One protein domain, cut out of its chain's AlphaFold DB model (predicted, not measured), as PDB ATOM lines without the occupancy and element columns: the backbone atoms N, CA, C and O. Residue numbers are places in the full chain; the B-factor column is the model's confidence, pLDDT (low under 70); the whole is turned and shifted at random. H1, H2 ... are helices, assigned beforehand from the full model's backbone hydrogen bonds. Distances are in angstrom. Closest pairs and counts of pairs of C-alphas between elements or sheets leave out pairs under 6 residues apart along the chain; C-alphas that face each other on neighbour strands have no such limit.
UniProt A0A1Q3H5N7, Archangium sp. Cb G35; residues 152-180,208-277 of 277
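Overview. This is residues 152 to 180 and 208 to 277 of the 277 residues of a protein of Archangium sp. Cb G35 (UniProt A0A1Q3H5N7). What shape? H2 is the core, kinked H1 on one side, H5 opposite, H3 and H4 over a third; residues 272 to 277 stick out. What builds it? The compact, all-helix printed part has 99 residues, five named helices, radius of gyration of the C-alphas 13.2 A, spans 47 by 29 by 24 A.

Arrangement. What touches? H1, residues 152 to 179, touches the hub H2, residues 212 to 223, at a steep tilt of 57 degrees, closest C-alphas Lys 166 and Ala 213, 4.7 A. The backbones? In H1 20 of 24 O i to N i+4 pairs are within hydrogen-bond range, in the others every pair.

Along the chain. Where does H1 begin? C-alpha 152 is at (-33.999, 38.673, 51.666). Which helices follow? H3 is residues 230 to 238, H4 242 to 249, H5 252 to 264, ending at C-alpha 264 (-39.309, 8.022, 28.692).

Size, cuts and confidence. What is cut? Residues 181 to 207 are cut out; C-alphas 180 and 208 are 18.8 A apart. Low confidence? pLDDT is under 70 at 208 and 271 to 277.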
ATOM      1  N   PRO A 152     -35.387  38.819  52.113       88.56
ATOM      2  CA  PRO A 152     -33.999  38.673  51.666       88.56
ATOM      3  C   PRO A 152     -33.343  37.360  52.118       88.56
ATOM      4  O   PRO A 152     -32.556  36.775  51.378       88.56
ATOM      5  N   GLU A 153     -33.716  36.873  53.304       90.31
ATOM      6  CA  GLU A 153     -33.246  35.609  53.881       90.31
ATOM      7  C   GLU A 153     -33.621  34.404  53.008       90.31
ATOM      8  O   GLU A 153     -32.747  33.625  52.628       90.31
ATOM      9  N   GLU A 154     -34.886  34.305  52.573       90.00
ATOM     10  CA  GLU A 154     -35.320  33.230  51.670       90.00
ATOM     11  C   GLU A 154     -34.567  33.276  50.334       90.00
ATOM     12  O   GLU A 154     -34.298  32.242  49.724       90.00
ATOM     13  N   GLU A 155     -34.252  34.470  49.825       90.19
ATOM     14  CA  GLU A 155     -33.493  34.588  48.582       90.19
ATOM     15  C   GLU A 155     -32.042  34.115  48.752       90.19
ATOM     16  O   GLU A 155     -31.510  33.450  47.857       90.19
ATOM     17  N   GLY A 156     -31.433  34.397  49.908       93.69
ATOM     18  CA  GLY A 156     -30.121  33.883  50.300       93.69
ATOM     19  C   GLY A 156     -30.084  32.356  50.319       93.69
ATOM     20  O   GLY A 156     -29.269  31.759  49.612       93.69
ATOM     21  N   GLU A 157     -31.033  31.728  51.018       94.94
ATOM     22  CA  GLU A 157     -31.157  30.265  51.091       94.94
ATOM     23  C   GLU A 157     -31.312  29.627  49.704       94.94
ATOM     24  O   GLU A 157     -30.683  28.615  49.392       94.94
ATOM     25  N   PHE A 158     -32.122  30.231  48.828       95.06
ATOM     26  CA  PHE A 158     -32.296  29.744  47.458       95.06
ATOM     27  C   PHE A 158     -31.008  29.816  46.640       95.06
ATOM     28  O   PHE A 158     -30.714  28.892  45.880       95.06
ATOM     29  N   ARG A 159     -30.257  30.915  46.753       95.12
ATOM     30  CA  ARG A 159     -28.993  31.091  46.027       95.12
ATOM     31  C   ARG A 159     -27.940  30.103  46.515       95.12
ATOM     32  O   ARG A 159     -27.228  29.525  45.691       95.12
ATOM     33  N   GLU A 160     -27.865  29.883  47.824       97.06
ATOM     34  CA  GLU A 160     -26.967  28.895  48.413       97.06
ATOM     35  C   GLU A 160     -27.335  27.474  47.971       97.06
ATOM     36  O   GLU A 160     -26.477  26.743  47.471       97.06
ATOM     37  N   ALA A 161     -28.619  27.115  48.028       97.38
ATOM     38  CA  ALA A 161     -29.116  25.828  47.549       97.38
ATOM     39  C   ALA A 161     -28.814  25.602  46.059       97.38
ATOM     40  O   ALA A 161     -28.355  24.527  45.670       97.38
ATOM     41  N   GLU A 162     -29.011  26.615  45.204       96.81
ATOM     42  CA  GLU A 162     -28.654  26.525  43.783       96.81
ATOM     43  C   GLU A 162     -27.144  26.330  43.573       96.81
ATOM     44  O   GLU A 162     -26.751  25.631  42.636       96.81
ATOM     45  N   LYS A 163     -26.291  26.915  44.426       97.38
ATOM     46  CA  LYS A 163     -24.838  26.702  44.392       97.38
ATOM     47  C   LYS A 163     -24.479  25.269  44.799       97.38
ATOM     48  O   LYS A 163     -23.748  24.619  44.053       97.38
ATOM     49  N   LYS A 164     -25.037  24.758  45.905       97.94
ATOM     50  CA  LYS A 164     -24.832  23.369  46.361       97.94
ATOM     51  C   LYS A 164     -25.275  22.357  45.301       97.94
ATOM     52  O   LYS A 164     -24.505  21.476  44.931       97.94
ATOM     53  N   LEU A 165     -26.457  22.554  44.709       97.44
ATOM     54  CA  LEU A 165     -26.964  21.721  43.610       97.44
ATOM     55  C   LEU A 165     -26.038  21.724  42.390       97.44
ATOM     56  O   LEU A 165     -25.776  20.673  41.814       97.44
ATOM     57  N   LYS A 166     -25.525  22.893  41.988       96.38
ATOM     58  CA  LYS A 166     -24.568  22.988  40.874       96.38
ATOM     59  C   LYS A 166     -23.281  22.219  41.156       96.38
ATOM     60  O   LYS A 166     -22.778  21.565  40.253       96.38
ATOM     61  N   MET A 167     -22.763  22.299  42.380       97.31
ATOM     62  CA  MET A 167     -21.546  21.586  42.779       97.31
ATOM     63  C   MET A 167     -21.755  20.071  42.863       97.31
ATOM     64  O   MET A 167     -20.876  19.319  42.464       97.31
ATOM     65  N   ALA A 168     -22.924  19.620  43.324       97.62
ATOM     66  CA  ALA A 168     -23.264  18.199  43.408       97.62
ATOM     67  C   ALA A 168     -23.532  17.553  42.040       97.62
ATOM     68  O   ALA A 168     -23.648  16.332  41.937       97.62
ATOM     69  N   LEU A 169     -23.665  18.361  40.987       96.50
ATOM     70  CA  LEU A 169     -24.144  17.886  39.705       96.50
ATOM     71  C   LEU A 169     -23.265  16.807  39.047       96.50
ATOM     72  O   LEU A 169     -23.853  15.828  38.591       96.50
ATOM     73  N   PRO A 170     -21.925  16.942  38.958       96.44
ATOM     74  CA  PRO A 170     -21.090  15.922  38.323       96.44
ATOM     75  C   PRO A 170     -21.201  14.571  39.039       96.44
ATOM     76  O   PRO A 170     -21.489  13.567  38.399       96.44
ATOM     77  N   ARG A 171     -21.128  14.580  40.381       97.50
ATOM     78  CA  ARG A 171     -21.324  13.388  41.221       97.50
ATOM     79  C   ARG A 171     -22.672  12.721  40.946       97.50
ATOM     80  O   ARG A 171     -22.745  11.527  40.687       97.50
ATOM     81  N   LEU A 172     -23.753  13.503  40.967       97.44
ATOM     82  CA  LEU A 172     -25.097  12.991  40.687       97.44
ATOM     83  C   LEU A 172     -25.240  12.488  39.245       97.44
ATOM     84  O   LEU A 172     -26.058  11.608  38.993       97.44
ATOM     85  N   ALA A 173     -24.508  13.058  38.285       95.19
ATOM     86  CA  ALA A 173     -24.531  12.587  36.906       95.19
ATOM     87  C   ALA A 173     -23.969  11.167  36.807       95.19
ATOM     88  O   ALA A 173     -24.684  10.283  36.342       95.19
ATOM     89  N   GLU A 174     -22.780  10.936  37.360       95.88
ATOM     90  CA  GLU A 174     -22.138   9.615  37.408       95.88
ATOM     91  C   GLU A 174     -23.031   8.562  38.079       95.88
ATOM     92  O   GLU A 174     -23.210   7.459  37.562       95.88
ATOM     93  N   GLU A 175     -23.660   8.917  39.201       97.06
ATOM     94  CA  GLU A 175     -24.478   7.985  39.974       97.06
ATOM     95  C   GLU A 175     -25.766   7.557  39.264       97.06
ATOM     96  O   GLU A 175     -26.194   6.420  39.439       97.06
ATOM     97  N   VAL A 176     -26.420   8.437  38.494       97.19
ATOM     98  CA  VAL A 176     -27.749   8.147  37.916       97.19
ATOM     99  C   VAL A 176     -27.787   8.066  36.394       97.19
ATOM    100  O   VAL A 176     -28.846   7.754  35.854       97.19
ATOM    101  N   ASP A 177     -26.688   8.317  35.680       94.69
ATOM    102  CA  ASP A 177     -26.675   8.276  34.208       94.69
ATOM    103  C   ASP A 177     -27.050   6.897  33.651       94.69
ATOM    104  O   ASP A 177     -27.712   6.815  32.619       94.69
ATOM    105  N   HIS A 178     -26.760   5.818  34.383       95.56
ATOM    106  CA  HIS A 178     -27.201   4.464  34.032       95.56
ATOM    107  C   HIS A 178     -28.738   4.290  34.029       95.56
ATOM    108  O   HIS A 178     -29.252   3.314  33.486       95.56
ATOM    109  N   LEU A 179     -29.486   5.218  34.640       95.38
ATOM    110  CA  LEU A 179     -30.953   5.244  34.635       95.38
ATOM    111  C   LEU A 179     -31.533   6.035  33.451       95.38
ATOM    112  O   LEU A 179     -32.761   6.092  33.317       95.38
ATOM    113  N   ASP A 180     -30.695   6.680  32.633       94.06
ATOM    114  CA  ASP A 180     -31.118   7.360  31.411       94.06
ATOM    115  C   ASP A 180     -31.222   6.358  30.251       94.06
ATOM    116  O   ASP A 180     -30.272   5.655  29.921       94.06
ATOM    117  N   ARG A 208     -38.428  25.969  29.525       68.25
ATOM    118  CA  ARG A 208     -38.596  24.503  29.496       68.25
ATOM    119  C   ARG A 208     -37.272  23.738  29.589       68.25
ATOM    120  O   ARG A 208     -37.289  22.517  29.675       68.25
ATOM    121  N   GLY A 209     -36.143  24.444  29.526       82.12
ATOM    122  CA  GLY A 209     -34.823  23.877  29.795       82.12
ATOM    123  C   GLY A 209     -34.481  24.031  31.271       82.12
ATOM    124  O   GLY A 209     -34.673  25.119  31.821       82.12
ATOM    125  N   CYS A 210     -33.987  22.959  31.886       89.81
ATOM    126  CA  CYS A 210     -33.468  22.996  33.246       89.81
ATOM    127  C   CYS A 210     -32.188  23.834  33.301       89.81
ATOM    128  O   CYS A 210     -31.327  23.733  32.424       89.81
ATOM    129  N   THR A 211     -32.040  24.643  34.346       92.94
ATOM    130  CA  THR A 211     -30.711  25.135  34.742       92.94
ATOM    131  C   THR A 211     -29.850  23.975  35.261       92.94
ATOM    132  O   THR A 211     -30.398  22.931  35.616       92.94
ATOM    133  N   PRO A 212     -28.518  24.133  35.378       95.00
ATOM    134  CA  PRO A 212     -27.675  23.095  35.976       95.00
ATOM    135  C   PRO A 212     -28.119  22.693  37.395       95.00
ATOM    136  O   PRO A 212     -28.155  21.509  37.706       95.00
ATOM    137  N   ALA A 213     -28.561  23.656  38.216       96.25
ATOM    138  CA  ALA A 213     -29.111  23.382  39.548       96.25
ATOM    139  C   ALA A 213     -30.419  22.572  39.489       96.25
ATOM    140  O   ALA A 213     -30.612  21.629  40.246       96.25
ATOM    141  N   GLU A 214     -31.323  22.924  38.570       96.12
ATOM    142  CA  GLU A 214     -32.585  22.198  38.375       96.12
ATOM    143  C   GLU A 214     -32.346  20.782  37.856       96.12
ATOM    144  O   GLU A 214     -33.029  19.850  38.267       96.12
ATOM    145  N   ALA A 215     -31.365  20.605  36.976       95.88
ATOM    146  CA  ALA A 215     -31.007  19.301  36.453       95.88
ATOM    147  C   ALA A 215     -30.363  18.409  37.530       95.88
ATOM    148  O   ALA A 215     -30.707  17.231  37.614       95.88
ATOM    149  N   ALA A 216     -29.523  18.977  38.404       97.12
ATOM    150  CA  ALA A 216     -29.012  18.287  39.590       97.12
ATOM    151  C   ALA A 216     -30.149  17.865  40.530       97.12
ATOM    152  O   ALA A 216     -30.199  16.718  40.962       97.12
ATOM    153  N   LEU A 217     -31.122  18.752  40.768       98.00
ATOM    154  CA  LEU A 217     -32.285  18.438  41.596       98.00
ATOM    155  C   LEU A 217     -33.113  17.288  41.007       98.00
ATOM    156  O   LEU A 217     -33.521  16.391  41.737       98.00
ATOM    157  N   VAL A 218     -33.353  17.288  39.691       97.62
ATOM    158  CA  VAL A 218     -34.054  16.183  39.014       97.62
ATOM    159  C   VAL A 218     -33.295  14.870  39.207       97.62
ATOM    160  O   VAL A 218     -33.911  13.868  39.554       97.62
ATOM    161  N   ARG A 219     -31.970  14.874  39.035       97.69
ATOM    162  CA  ARG A 219     -31.116  13.692  39.229       97.69
ATOM    163  C   ARG A 219     -31.165  13.170  40.668       97.69
ATOM    164  O   ARG A 219     -31.402  11.981  40.858       97.69
ATOM    165  N   ALA A 220     -31.061  14.051  41.662       98.06
ATOM    166  CA  ALA A 220     -31.182  13.687  43.075       98.06
ATOM    167  C   ALA A 220     -32.573  13.112  43.410       98.06
ATOM    168  O   ALA A 220     -32.694  12.086  44.076       98.06
ATOM    169  N   LEU A 221     -33.648  13.710  42.882       98.12
ATOM    170  CA  LEU A 221     -35.009  13.187  43.059       98.12
ATOM    171  C   LEU A 221     -35.202  11.816  42.395       98.12
ATOM    172  O   LEU A 221     -35.929  10.977  42.923       98.12
ATOM    173  N   VAL A 222     -34.560  11.576  41.249       97.44
ATOM    174  CA  VAL A 222     -34.578  10.275  40.566       97.44
ATOM    175  C   VAL A 222     -33.802   9.224  41.359       97.44
ATOM    176  O   VAL A 222     -34.312   8.110  41.511       97.44
ATOM    177  N   LYS A 223     -32.629   9.581  41.902       97.69
ATOM    178  CA  LYS A 223     -31.830   8.739  42.810       97.69
ATOM    179  C   LYS A 223     -32.665   8.284  44.005       97.69
ATOM    180  O   LYS A 223     -32.768   7.093  44.278       97.69
ATOM    181  N   HIS A 224     -33.351   9.224  44.654       97.75
ATOM    182  CA  HIS A 224     -34.118   8.972  45.872       97.75
ATOM    183  C   HIS A 224     -35.597   8.616  45.648       97.75
ATOM    184  O   HIS A 224     -36.389   8.634  46.589       97.75
ATOM    185  N   ARG A 225     -36.001   8.246  44.425       95.75
ATOM    186  CA  ARG A 225     -37.417   7.985  44.094       95.75
ATOM    187  C   ARG A 225     -38.072   6.861  44.907       95.75
ATOM    188  O   ARG A 225     -39.293   6.812  44.981       95.75
ATOM    189  N   MET A 226     -37.265   5.936  45.434       92.25
ATOM    190  CA  MET A 226     -37.731   4.772  46.197       92.25
ATOM    191  C   MET A 226     -37.917   5.081  47.689       92.25
ATOM    192  O   MET A 226     -38.454   4.250  48.415       92.25
ATOM    193  N   HIS A 227     -37.484   6.254  48.161       95.88
ATOM    194  CA  HIS A 227     -37.717   6.669  49.542       95.88
ATOM    195  C   HIS A 227     -39.175   7.087  49.744       95.88
ATOM    196  O   HIS A 227     -39.791   7.666  48.850       95.88
ATOM    197  N   ALA A 228     -39.701   6.872  50.954       96.12
ATOM    198  CA  ALA A 228     -41.047   7.313  51.328       96.12
ATOM    199  C   ALA A 228     -41.219   8.840  51.191       96.12
ATOM    200  O   ALA A 228     -42.264   9.315  50.748       96.12
ATOM    201  N   GLN A 229     -40.168   9.606  51.509       97.38
ATOM    202  CA  GLN A 229     -40.136  11.068  51.409       97.38
ATOM    203  C   GLN A 229     -38.923  11.530  50.582       97.38
ATOM    204  O   GLN A 229     -37.899  11.933  51.137       97.38
ATOM    205  N   PRO A 230     -39.015  11.527  49.236       97.12
ATOM    206  CA  PRO A 230     -37.882  11.862  48.368       97.12
ATOM    207  C   PRO A 230     -37.327  13.272  48.594       97.12
ATOM    208  O   PRO A 230     -36.130  13.494  48.458       97.12
ATOM    209  N   ASN A 231     -38.181  14.238  48.952       97.56
ATOM    210  CA  ASN A 231     -37.742  15.615  49.192       97.56
ATOM    211  C   ASN A 231     -36.849  15.725  50.441       97.56
ATOM    212  O   ASN A 231     -35.919  16.523  50.439       97.56
ATOM    213  N   GLU A 232     -37.137  14.947  51.486       98.12
ATOM    214  CA  GLU A 232     -36.359  14.933  52.730       98.12
ATOM    215  C   GLU A 232     -35.033  14.202  52.526       98.12
ATOM    216  O   GLU A 232     -33.992  14.710  52.929       98.12
ATOM    217  N   ALA A 233     -35.044  13.082  51.797       97.94
ATOM    218  CA  ALA A 233     -33.820  12.365  51.443       97.94
ATOM    219  C   ALA A 233     -32.843  13.250  50.646       97.94
ATOM    220  O   ALA A 233     -31.667  13.333  50.988       97.94
ATOM    221  N   VAL A 234     -33.343  13.982  49.640       97.69
ATOM    222  CA  VAL A 234     -32.530  14.927  48.852       97.69
ATOM    223  C   VAL A 234     -32.038  16.102  49.700       97.69
ATOM    224  O   VAL A 234     -30.904  16.549  49.537       97.69
ATOM    225  N   ALA A 235     -32.881  16.616  50.597       97.81
ATOM    226  CA  ALA A 235     -32.517  17.701  51.503       97.81
ATOM    227  C   ALA A 235     -31.371  17.306  52.445       97.81
ATOM    228  O   ALA A 235     -30.438  18.088  52.620       97.81
ATOM    229  N   VAL A 236     -31.418  16.090  52.998       98.06
ATOM    230  CA  VAL A 236     -30.363  15.541  53.859       98.06
ATOM    231  C   VAL A 236     -29.078  15.301  53.067       98.06
ATOM    232  O   VAL A 236     -28.019  15.738  53.499       98.06
ATOM    233  N   GLU A 237     -29.158  14.667  51.894       97.88
ATOM    234  CA  GLU A 237     -27.976  14.343  51.079       97.88
ATOM    235  C   GLU A 237     -27.200  15.590  50.625       97.88
ATOM    236  O   GLU A 237     -25.970  15.573  50.548       97.88
ATOM    237  N   LEU A 238     -27.917  16.659  50.274       97.69
ATOM    238  CA  LEU A 238     -27.331  17.872  49.703       97.69
ATOM    239  C   LEU A 238     -27.175  19.010  50.714       97.69
ATOM    240  O   LEU A 238     -26.723  20.090  50.332       97.69
ATOM    241  N   GLU A 239     -27.564  18.787  51.971       97.75
ATOM    242  CA  GLU A 239     -27.586  19.798  53.033       97.75
ATOM    243  C   GLU A 239     -28.362  21.063  52.616       97.75
ATOM    244  O   GLU A 239     -27.880  22.196  52.739       97.75
ATOM    245  N   ILE A 240     -29.560  20.870  52.058       97.75
ATOM    246  CA  ILE A 240     -30.451  21.941  51.590       97.75
ATOM    247  C   ILE A 240     -31.749  21.895  52.398       97.75
ATOM    248  O   ILE A 240     -32.301  20.811  52.575       97.75
ATOM    249  N   PRO A 241     -32.323  23.038  52.821       98.06
ATOM    250  CA  PRO A 241     -33.613  23.036  53.502       98.06
ATOM    251  C   PRO A 241     -34.721  22.369  52.667       98.06
ATOM    252  O   PRO A 241     -34.931  22.701  51.494       98.06
ATOM    253  N   VAL A 242     -35.503  21.477  53.289       97.69
ATOM    254  CA  VAL A 242     -36.604  20.735  52.634       97.69
ATOM    255  C   VAL A 242     -37.605  21.682  51.959       97.69
ATOM    256  O   VAL A 242     -38.105  21.406  50.865       97.69
ATOM    257  N   GLY A 243     -37.865  22.842  52.573       96.62
ATOM    258  CA  GLY A 243     -38.741  23.875  52.018       96.62
ATOM    259  C   GLY A 243     -38.249  24.427  50.674       96.62
ATOM    260  O   GLY A 243     -39.053  24.635  49.760       96.62
ATOM    261  N   VAL A 244     -36.934  24.602  50.510       96.75
ATOM    262  CA  VAL A 244     -36.324  25.065  49.255       96.75
ATOM    263  C   VAL A 244     -36.437  23.984  48.182       96.75
ATOM    264  O   VAL A 244     -36.888  24.280  47.073       96.75
ATOM    265  N   VAL A 245     -36.152  22.721  48.526       97.62
ATOM    266  CA  VAL A 245     -36.334  21.563  47.629       97.62
ATOM    267  C   VAL A 245     -37.781  21.487  47.129       97.62
ATOM    268  O   VAL A 245     -38.028  21.416  45.922       97.62
ATOM    269  N   ALA A 246     -38.759  21.588  48.035       97.00
ATOM    270  CA  ALA A 246     -40.180  21.543  47.699       97.00
ATOM    271  C   ALA A 246     -40.613  22.706  46.789       97.00
ATOM    272  O   ALA A 246     -41.379  22.503  45.841       97.00
ATOM    273  N   LYS A 247     -40.117  23.926  47.038       95.31
ATOM    274  CA  LYS A 247     -40.392  25.092  46.186       95.31
ATOM    275  C   LYS A 247     -39.711  24.958  44.807       95.31
ATOM    276  O   LYS A 247     -40.333  25.300  43.801       95.31
ATOM    277  N   MET A 248     -38.478  24.446  44.721       96.00
ATOM    278  CA  MET A 248     -37.778  24.218  43.444       96.00
ATOM    279  C   MET A 248     -38.431  23.113  42.607       96.00
ATOM    280  O   MET A 248     -38.547  23.266  41.393       96.00
ATOM    281  N   LYS A 249     -38.933  22.049  43.244       96.38
ATOM    282  CA  LYS A 249     -39.679  20.966  42.582       96.38
ATOM    283  C   LYS A 249     -40.918  21.467  41.832       96.38
ATOM    284  O   LYS A 249     -41.257  20.922  40.790       96.38
ATOM    285  N   LYS A 250     -41.563  22.531  42.327       94.56
ATOM    286  CA  LYS A 250     -42.729  23.170  41.687       94.56
ATOM    287  C   LYS A 250     -42.373  24.027  40.461       94.56
ATOM    288  O   LYS A 250     -43.274  24.587  39.839       94.56
ATOM    289  N   ARG A 251     -41.089  24.190  40.107       91.56
ATOM    290  CA  ARG A 251     -40.700  24.947  38.907       91.56
ATOM    291  C   ARG A 251     -41.127  24.179  37.642       91.56
ATOM    292  O   ARG A 251     -40.847  22.984  37.555       91.56
ATOM    293  N   PRO A 252     -41.704  24.846  36.621       88.62
ATOM    294  CA  PRO A 252     -42.177  24.176  35.404       88.62
ATOM    295  C   PRO A 252     -41.109  23.366  34.655       88.62
ATOM    296  O   PRO A 252     -41.419  22.350  34.041       88.62
ATOM    297  N   SER A 253     -39.843  23.799  34.690       89.31
ATOM    298  CA  SER A 253     -38.725  23.073  34.078       89.31
ATOM    299  C   SER A 253     -38.446  21.741  34.780       89.31
ATOM    300  O   SER A 253     -38.239  20.733  34.106       89.31
ATOM    301  N   VAL A 254     -38.466  21.733  36.117       94.12
ATOM    302  CA  VAL A 254     -38.238  20.542  36.950       94.12
ATOM    303  C   VAL A 254     -39.394  19.560  36.802       94.12
ATOM    304  O   VAL A 254     -39.157  18.383  36.548       94.12
ATOM    305  N   ASP A 255     -40.632  20.047  36.874       93.38
ATOM    306  CA  ASP A 255     -41.833  19.224  36.699       93.38
ATOM    307  C   ASP A 255     -41.868  18.544  35.317       93.38
ATOM    308  O   ASP A 255     -42.008  17.323  35.207       93.38
ATOM    309  N   LEU A 256     -41.602  19.308  34.250       89.06
ATOM    310  CA  LEU A 256     -41.509  18.768  32.893       89.06
ATOM    311  C   LEU A 256     -40.399  17.713  32.761       89.06
ATOM    312  O   LEU A 256     -40.587  16.706  32.074       89.06
ATOM    313  N   ALA A 257     -39.236  17.942  33.374       92.94
ATOM    314  CA  ALA A 257     -38.128  16.991  33.345       92.94
ATOM    315  C   ALA A 257     -38.462  15.698  34.102       92.94
ATOM    316  O   ALA A 257     -38.193  14.614  33.585       92.94
ATOM    317  N   LEU A 258     -39.118  15.792  35.261       95.69
ATOM    318  CA  LEU A 258     -39.590  14.628  36.012       95.69
ATOM    319  C   LEU A 258     -40.650  13.838  35.235       95.69
ATOM    320  O   LEU A 258     -40.567  12.611  35.193       95.69
ATOM    321  N   SER A 259     -41.596  14.506  34.560       93.50
ATOM    322  CA  SER A 259     -42.556  13.807  33.692       93.50
ATOM    323  C   SER A 259     -41.843  13.081  32.556       93.50
ATOM    324  O   SER A 259     -42.082  11.901  32.338       93.50
ATOM    325  N   ARG A 260     -40.899  13.742  31.872       91.06
ATOM    326  CA  ARG A 260     -40.109  13.104  30.803       91.06
ATOM    327  C   ARG A 260     -39.326  11.897  31.300       91.06
ATOM    328  O   ARG A 260     -39.207  10.911  30.578       91.06
ATOM    329  N   TRP A 261     -38.801  11.965  32.516       94.75
ATOM    330  CA  TRP A 261     -38.120  10.835  33.119       94.75
ATOM    331  C   TRP A 261     -39.084   9.691  33.470       94.75
ATOM    332  O   TRP A 261     -38.764   8.529  33.238       94.75
ATOM    333  N   ARG A 262     -40.286   9.982  33.970       95.12
ATOM    334  CA  ARG A 262     -41.311   8.956  34.214       95.12
ATOM    335  C   ARG A 262     -41.741   8.261  32.921       95.12
ATOM    336  O   ARG A 262     -41.824   7.038  32.902       95.12
ATOM    337  N   ASP A 263     -41.977   9.041  31.873       92.19
ATOM    338  CA  ASP A 263     -42.602   8.558  30.641       92.19
ATOM    339  C   ASP A 263     -41.576   7.911  29.691       92.19
ATOM    340  O   ASP A 263     -41.884   6.937  29.011       92.19
ATOM    341  N   TYR A 264     -40.341   8.428  29.659       91.88
ATOM    342  CA  TYR A 264     -39.309   8.022  28.692       91.88
ATOM    343  C   TYR A 264     -37.980   7.609  29.326       91.88
ATOM    344  O   TYR A 264     -37.040   7.283  28.599       91.88
ATOM    345  N   ARG A 265     -37.854   7.661  30.660       95.69
ATOM    346  CA  ARG A 265     -36.581   7.460  31.382       95.69
ATOM    347  C   ARG A 265     -35.468   8.387  30.892       95.69
ATOM    348  O   ARG A 265     -34.321   7.986  30.803       95.69
ATOM    349  N   ARG A 266     -35.799   9.638  30.560       94.06
ATOM    350  CA  ARG A 266     -34.833  10.630  30.062       94.06
ATOM    351  C   ARG A 266     -34.471  11.663  31.108       94.06
ATOM    352  O   ARG A 266     -35.356  12.360  31.602       94.06
ATOM    353  N   LEU A 267     -33.179  11.786  31.404       94.75
ATOM    354  CA  LEU A 267     -32.663  12.797  32.315       94.75
ATOM    355  C   LEU A 267     -32.399  14.117  31.569       94.75
ATOM    356  O   LEU A 267     -32.211  14.146  30.345       94.75
ATOM    357  N   PRO A 268     -32.439  15.258  32.277       92.69
ATOM    358  CA  PRO A 268     -32.085  16.539  31.686       92.69
ATOM    359  C   PRO A 268     -30.604  16.541  31.281       92.69
ATOM    360  O   PRO A 268     -29.723  16.286  32.100       92.69
ATOM    361  N   ARG A 269     -30.330  16.863  30.010       87.69
ATOM    362  CA  ARG A 269     -28.964  17.049  29.501       87.69
ATOM    363  C   ARG A 269     -28.400  18.380  29.979       87.69
ATOM    364  O   ARG A 269     -29.100  19.393  29.937       87.69
ATOM    365  N   ILE A 270     -27.140  18.371  30.397       79.56
ATOM    366  CA  ILE A 270     -26.466  19.540  30.955       79.56
ATOM    367  C   ILE A 270     -25.190  19.729  30.163       79.56
ATOM    368  O   ILE A 270     -24.286  18.912  30.244       79.56
ATOM    369  N   GLY A 271     -25.167  20.772  29.345       65.69
ATOM    370  CA  GLY A 271     -24.034  21.090  28.490       65.69
ATOM    371  C   GLY A 271     -24.454  21.406  27.055       65.69
ATOM    372  O   GLY A 271     -25.552  21.025  26.624       65.69
ATOM    373  N   PRO A 272     -23.604  22.129  26.309       55.22
ATOM    374  CA  PRO A 272     -23.686  22.134  24.856       55.22
ATOM    375  C   PRO A 272     -23.489  20.691  24.369       55.22
ATOM    376  O   PRO A 272     -22.657  19.966  24.904       55.22
ATOM    377  N   ARG A 273     -24.285  20.231  23.395       44.44
ATOM    378  CA  ARG A 273     -23.994  18.948  22.739       44.44
ATOM    379  C   ARG A 273     -22.622  19.087  22.084       44.44
ATOM    380  O   ARG A 273     -22.504  19.882  21.155       44.44
ATOM    381  N   GLU A 274     -21.631  18.324  22.530       41.47
ATOM    382  CA  GLU A 274     -20.503  18.013  21.657       41.47
ATOM    383  C   GLU A 274     -21.097  17.370  20.403       41.47
ATOM    384  O   GLU A 274     -21.961  16.483  20.483       41.47
ATOM    385  N   LYS A 275     -20.763  17.946  19.246       40.44
ATOM    386  CA  LYS A 275     -21.207  17.428  17.957       40.44
ATOM    387  C   LYS A 275     -20.621  16.021  17.863       40.44
ATOM    388  O   LYS A 275     -19.412  15.855  17.910       40.44
ATOM    389  N   THR A 276     -21.492  15.023  17.835       42.00
ATOM    390  CA  THR A 276     -21.101  13.672  17.439       42.00
ATOM    391  C   THR A 276     -20.808  13.789  15.950       42.00
ATOM    392  O   THR A 276     -21.736  14.084  15.195       42.00
ATOM    393  N   GLU A 277     -19.524  13.742  15.589       35.91
ATOM    394  CA  GLU A 277     -19.068  13.642  14.194       35.91
ATOM    395  C   GLU A 277     -19.614  12.376  13.525       35.91
ATOM    396  O   GLU A 277     -19.770  11.346  14.229       35.91
TER     397      GLU A 277